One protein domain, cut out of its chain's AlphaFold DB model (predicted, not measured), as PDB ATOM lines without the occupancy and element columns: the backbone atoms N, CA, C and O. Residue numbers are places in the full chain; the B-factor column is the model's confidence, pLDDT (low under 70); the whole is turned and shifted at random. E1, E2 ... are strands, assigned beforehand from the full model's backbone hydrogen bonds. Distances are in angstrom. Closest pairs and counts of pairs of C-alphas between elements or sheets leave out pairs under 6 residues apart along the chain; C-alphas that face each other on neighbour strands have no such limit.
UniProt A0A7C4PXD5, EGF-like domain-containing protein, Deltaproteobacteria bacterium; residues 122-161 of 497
ATOM      1  N   CYS A 122      28.906  34.085 -15.379       89.00
ATOM      2  CA  CYS A 122      28.424  33.243 -16.468       89.00
ATOM      3  C   CYS A 122      28.748  33.830 -17.846       89.00
ATOM      4  O   CYS A 122      28.383  34.969 -18.136       89.00
ATOM      5  N   GLN A 123      29.333  33.020 -18.732       91.44
ATOM      6  CA  GLN A 123      29.470  33.321 -20.158       91.44
ATOM      7  C   GLN A 123      28.954  32.136 -20.987       91.44
ATOM      8  O   GLN A 123      29.622  31.114 -21.134       91.44
ATOM      9  N   GLY A 124      27.737  32.264 -21.526       86.88
ATOM     10  CA  GLY A 124      27.041  31.146 -22.170       86.88
ATOM     11  C   GLY A 124      26.663  30.072 -21.144       86.88
ATOM     12  O   GLY A 124      26.047  30.385 -20.125       86.88
ATOM     13  N   SER A 125      27.042  28.818 -21.396       86.50
ATOM     14  CA  SER A 125      26.926  27.731 -20.416       86.50
ATOM     15  C   SER A 125      28.081  27.703 -19.406       86.50
ATOM     16  O   SER A 125      27.944  27.064 -18.368       86.50
ATOM     17  N   THR A 126      29.192  28.405 -19.644       90.12
ATOM     18  CA  THR A 126      30.377  28.339 -18.777       90.12
ATOM     19  C   THR A 126      30.239  29.239 -17.552       90.12
ATOM     20  O   THR A 126      30.142  30.462 -17.671       90.12
ATOM     21  N   LEU A 127      30.316  28.635 -16.368       89.06
ATOM     22  CA  LEU A 127      30.529  29.312 -15.094       89.06
ATOM     23  C   LEU A 127      32.028  29.490 -14.834       89.06
ATOM     24  O   LEU A 127      32.760  28.505 -14.757       89.06
ATOM     25  N   THR A 128      32.467  30.721 -14.600       92.38
ATOM     26  CA  THR A 128      33.757  31.022 -13.964       92.38
ATOM     27  C   THR A 128      33.542  31.219 -12.466       92.38
ATOM     28  O   THR A 128      32.661  31.973 -12.062       92.38
ATOM     29  N   PHE A 129      34.346  30.561 -11.637       90.12
ATOM     30  CA  PHE A 129      34.351  30.696 -10.179       90.12
ATOM     31  C   PHE A 129      35.793  30.788  -9.662       90.12
ATOM     32  O   PHE A 129      36.737  30.539 -10.410       90.12
ATOM     33  N   TYR A 130      35.984  31.169  -8.400       91.12
ATOM     34  CA  TYR A 130      37.294  31.526  -7.847       91.12
ATOM     35  C   TYR A 130      37.610  30.717  -6.582       91.12
ATOM     36  O   TYR A 130      36.702  30.361  -5.832       91.12
ATOM     37  N   SER A 131      38.891  30.416  -6.351       86.88
ATOM     38  CA  SER A 131      39.354  29.708  -5.150       86.88
ATOM     39  C   SER A 131      39.163  30.523  -3.866       86.88
ATOM     40  O   SER A 131      39.034  31.746  -3.888       86.88
ATOM     41  N   THR A 132      39.189  29.853  -2.713       88.00
ATOM     42  CA  THR A 132      39.326  30.505  -1.403       88.00
ATOM     43  C   THR A 132      40.186  29.616  -0.496       88.00
ATOM     44  O   THR A 132      39.881  28.426  -0.397       88.00
ATOM     45  N   PRO A 133      41.244  30.138   0.155       88.12
ATOM     46  CA  PRO A 133      41.756  31.510   0.054       88.12
ATOM     47  C   PRO A 133      42.300  31.867  -1.346       88.12
ATOM     48  O   PRO A 133      42.435  31.017  -2.233       88.12
ATOM     49  N   GLY A 134      42.552  33.158  -1.545       88.81
ATOM     50  CA  GLY A 134      43.404  33.685  -2.611       88.81
ATOM     51  C   GLY A 134      44.872  33.788  -2.181       88.81
ATOM     52  O   GLY A 134      45.245  33.363  -1.090       88.81
ATOM     53  N   THR A 135      45.696  34.391  -3.034       92.44
ATOM     54  CA  THR A 135      47.115  34.677  -2.780       92.44
ATOM     55  C   THR A 135      47.353  36.182  -2.823       92.44
ATOM     56  O   THR A 135      46.942  36.854  -3.775       92.44
ATOM     57  N   CYS A 136      48.023  36.719  -1.807       86.88
ATOM     58  CA  CYS A 136      48.327  38.136  -1.681       86.88
ATOM     59  C   CYS A 136      49.601  38.499  -2.458       86.88
ATOM     60  O   CYS A 136      50.678  37.960  -2.207       86.88
ATOM     61  N   GLY A 137      49.501  39.443  -3.395       87.75
ATOM     62  CA  GLY A 137      50.629  39.912  -4.203       87.75
ATOM     63  C   GLY A 137      50.581  41.422  -4.405       87.75
ATOM     64  O   GLY A 137      49.566  41.961  -4.832       87.75
ATOM     65  N   GLY A 138      51.669  42.128  -4.077       83.00
ATOM     66  CA  GLY A 138      51.744  43.589  -4.245       83.00
ATOM     67  C   GLY A 138      50.702  44.380  -3.441       83.00
ATOM     68  O   GLY A 138      50.354  45.491  -3.827       83.00
ATOM     69  N   GLY A 139      50.179  43.801  -2.356       80.31
ATOM     70  CA  GLY A 139      49.091  44.375  -1.561       80.31
ATOM     71  C   GLY A 139      47.684  44.120  -2.116       80.31
ATOM     72  O   GLY A 139      46.734  44.683  -1.581       80.31
ATOM     73  N   GLN A 140      47.526  43.295  -3.159       85.44
ATOM     74  CA  GLN A 140      46.234  42.936  -3.760       85.44
ATOM     75  C   GLN A 140      45.970  41.427  -3.679       85.44
ATOM     76  O   GLN A 140      46.875  40.613  -3.874       85.44
ATOM     77  N   CYS A 141      44.714  41.039  -3.443       86.19
ATOM     78  CA  CYS A 141      44.313  39.634  -3.489       86.19
ATOM     79  C   CYS A 141      44.121  39.148  -4.930       86.19
ATOM     80  O   CYS A 141      43.241  39.622  -5.651       86.19
ATOM     81  N   SER A 142      44.903  38.145  -5.316       92.38
ATOM     82  CA  SER A 142      44.686  37.345  -6.522       92.38
ATOM     83  C   SER A 142      43.945  36.051  -6.170       92.38
ATOM     84  O   SER A 142      44.129  35.502  -5.085       92.38
ATOM     85  N   TYR A 143      43.100  35.550  -7.069       91.69
ATOM     86  CA  TYR A 143      42.314  34.334  -6.846       91.69
ATOM     87  C   TYR A 143      42.415  33.423  -8.066       91.69
ATOM     88  O   TYR A 143      42.252  33.887  -9.197       91.69
ATOM     89  N   ALA A 144      42.658  32.128  -7.855       92.81
ATOM     90  CA  ALA A 144      42.732  31.176  -8.954       92.81
ATOM     91  C   ALA A 144      41.326  30.946  -9.527       92.81
ATOM     92  O   ALA A 144      40.459  30.370  -8.864       92.81
ATOM     93  N   SER A 145      41.086  31.410 -10.753       93.12
ATOM     94  CA  SER A 145      39.834  31.157 -11.463       93.12
ATOM     95  C   SER A 145      39.788  29.726 -11.992       93.12
ATOM     96  O   SER A 145      40.723  29.276 -12.653       93.12
ATOM     97  N   SER A 146      38.670  29.045 -11.775       91.06
ATOM     98  CA  SER A 146      38.317  27.770 -12.397       91.06
ATOM     99  C   SER A 146      37.053  27.938 -13.234       91.06
ATOM    100  O   SER A 146      36.196  28.765 -12.920       91.06
ATOM    101  N   THR A 147      36.918  27.147 -14.295       91.94
ATOM    102  CA  THR A 147      35.704  27.112 -15.118       91.94
ATOM    103  C   THR A 147      34.966  25.789 -14.950       91.94
ATOM    104  O   THR A 147      35.564  24.748 -14.682       91.94
ATOM    105  N   ARG A 148      33.641  25.836 -15.075       85.38
ATOM    106  CA  ARG A 148      32.740  24.683 -15.115       85.38
ATOM    107  C   ARG A 148      31.750  24.925 -16.244       85.38
ATOM    108  O   ARG A 148      31.023  25.912 -16.199       85.38
ATOM    109  N   ASP A 149      31.712  24.046 -17.236       86.31
ATOM    110  CA  ASP A 149      30.598  24.057 -18.181       86.31
ATOM    111  C   ASP A 149      29.338  23.567 -17.455       86.31
ATOM    112  O   ASP A 149      29.351  22.519 -16.807       86.31
ATOM    113  N   CYS A 150      28.265  24.350 -17.522       80.38
ATOM    114  CA  CYS A 150      26.950  23.975 -17.020       80.38
ATOM    115  C   CYS A 150      26.121  23.214 -18.070       80.38
ATOM    116  O   CYS A 150      24.979  22.842 -17.797       80.38
ATOM    117  N   GLY A 151      26.655  23.004 -19.279       80.56
ATOM    118  CA  GLY A 151      26.055  22.182 -20.326       80.56
ATOM    119  C   GLY A 151      24.584  22.519 -20.581       80.56
ATOM    120  O   GLY A 151      24.207  23.686 -20.719       80.56
ATOM    121  N   ALA A 152      23.741  21.485 -20.602       75.06
ATOM    122  CA  ALA A 152      22.316  21.597 -20.906       75.06
ATOM    123  C   ALA A 152      21.481  22.374 -19.867       75.06
ATOM    124  O   ALA A 152      20.384  22.816 -20.210       75.06
ATOM    125  N   VAL A 153      21.956  22.575 -18.626       77.56
ATOM    126  CA  VAL A 153      21.222  23.411 -17.651       77.56
ATOM    127  C   VAL A 153      21.495  24.904 -17.837       77.56
ATOM    128  O   VAL A 153      20.660  25.724 -17.462       77.56
ATOM    129  N   GLY A 154      22.631  25.271 -18.437       82.88
ATOM    130  CA  GLY A 154      23.049  26.663 -18.606       82.88
ATOM    131  C   GLY A 154      23.501  27.344 -17.305       82.88
ATOM    132  O   GLY A 154      23.478  26.762 -16.217       82.88
ATOM    133  N   CYS A 155      23.953  28.592 -17.422       85.75
ATOM    134  CA  CYS A 155      24.571  29.339 -16.328       85.75
ATOM    135  C   CYS A 155      23.710  30.540 -15.891       85.75
ATOM    136  O   CYS A 155      23.314  31.375 -16.704       85.75
ATOM    137  N   CYS A 156      23.433  30.626 -14.589       82.88
ATOM    138  CA  CYS A 156      22.563  31.603 -13.943       82.88
ATOM    139  C   CYS A 156      23.366  32.498 -12.985       82.88
ATOM    140  O   CYS A 156      23.571  32.159 -11.819       82.88
ATOM    141  N   GLN A 157      23.765  33.675 -13.480       84.25
ATOM    142  CA  GLN A 157      24.517  34.723 -12.768       84.25
ATOM    143  C   GLN A 157      25.891  34.274 -12.233       84.25
ATOM    144  O   GLN A 157      26.912  34.583 -12.842       84.25
ATOM    145  N   THR A 158      25.898  33.570 -11.099       82.94
ATOM    146  CA  THR A 158      27.074  33.198 -10.293       82.94
ATOM    147  C   THR A 158      27.219  31.683 -10.104       82.94
ATOM    148  O   THR A 158      28.122  31.229  -9.401       82.94
ATOM    149  N   ARG A 159      26.319  30.891 -10.702       77.56
ATOM    150  CA  ARG A 159      26.192  29.433 -10.547       77.56
ATOM    151  C   ARG A 159      25.570  28.803 -11.797       77.56
ATOM    152  O   ARG A 159      24.980  29.505 -12.611       77.56
ATOM    153  N   CYS A 160      25.637  27.482 -11.946       82.25
ATOM    154  CA  CYS A 160      24.811  26.785 -12.941       82.25
ATOM    155  C   CYS A 160      23.319  26.898 -12.573       82.25
ATOM    156  O   CYS A 160      22.993  26.936 -11.389       82.25
ATOM    157  N   CYS A 161      22.405  26.898 -13.549       83.19
ATOM    158  CA  CYS A 161      20.947  26.999 -13.334       83.19
ATOM    159  C   CYS A 161      20.294  25.716 -12.763       83.19
ATOM    160  O   CYS A 161      19.104  25.466 -12.994       83.19
TER     161      CYS A 161
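AT A GLANCE: This is residues 122 to 161 of the 497 residues of the protein "EGF-like domain-containing protein" of Deltaproteobacteria bacterium (UniProt A0A7C4PXD5). The model is a long, thin, twisted hairpin: two short ribbons of two strands each are set end to end, with E1 beside E4 in one and the hairpin E2 and E3 making the tip of the other. Beyond E4 the last residues, 150 to 161, fold back in a loop at the end of the rod away from that tip, where the first printed residues also lie. The printed part has 40 residues, with no named helix and four named strands in the order E1, E2, E3, E4; both two-stranded sheets are antiparallel. The class is all strand, though under half of the residues, 16 of 40, are in named strands. The whole is loose, with a radius of gyration of the C-alphas of 12.6 A, and a rod of 40 by 12 by 12 A.

HOW THE PARTS SIT: Start at residues 122 to 123, a short pairing, antiparallel, with residues 126 to 127 of E1, which is residues 126 to 130. Look next at residues 145 to 149, strand E4: it is the antiparallel neighbour of E1, with 153 degrees between their directions. The C-alphas of Thr 126 and Asp 149 face each other at 4.3 A, and N 127 and O 148 are within hydrogen-bond range at 2.8 A, as are N 146 and O 129 at 2.8 A. Going on from E1, a tight link of 4 residues takes you to E2, residues 135 to 137, which is apart from E1. E2 and E3, residues 140 to 142, form a hairpin, antiparallel at 138 degrees; the C-alphas of Cys 136 and Cys 141 face each other at 4.7 A, and N 135 and O 142 are within hydrogen-bond range at 2.8 A. E3 runs on into E4 across a break of 2 residues, at 35 degrees. E1 and E3 are apart, and so are E2 and E4.

IN THESE COORDINATES: Find C-alpha 126 at (30.377, 28.339, -18.777); from there E1, residues 126 to 130, runs 13.3 A to C-alpha 130. E2, residues 135 to 137, begins at C-alpha 135, at (47.115, 34.677, -2.780), and is 6.5 A long. E3, residues 140 to 142, is 6.4 A long. E4, residues 145 to 149, runs 13.4 A and ends at C-alpha 149, at (30.598, 24.057, -18.181).

THE WHOLE: The two C-alphas farthest apart are those of Gly 138 and Ala 152, at 40.3 A, while those of Cys 122 and Cys 161 are 10.2 A apart. Residues 150 to 161 hold no named element, but residues 155 to 156 pair with residues 159 to 160, antiparallel. The three links between named strands are tight, and the printed part has no cut. The mean pLDDT of the printed part is 86.5, and no printed residue is under 70.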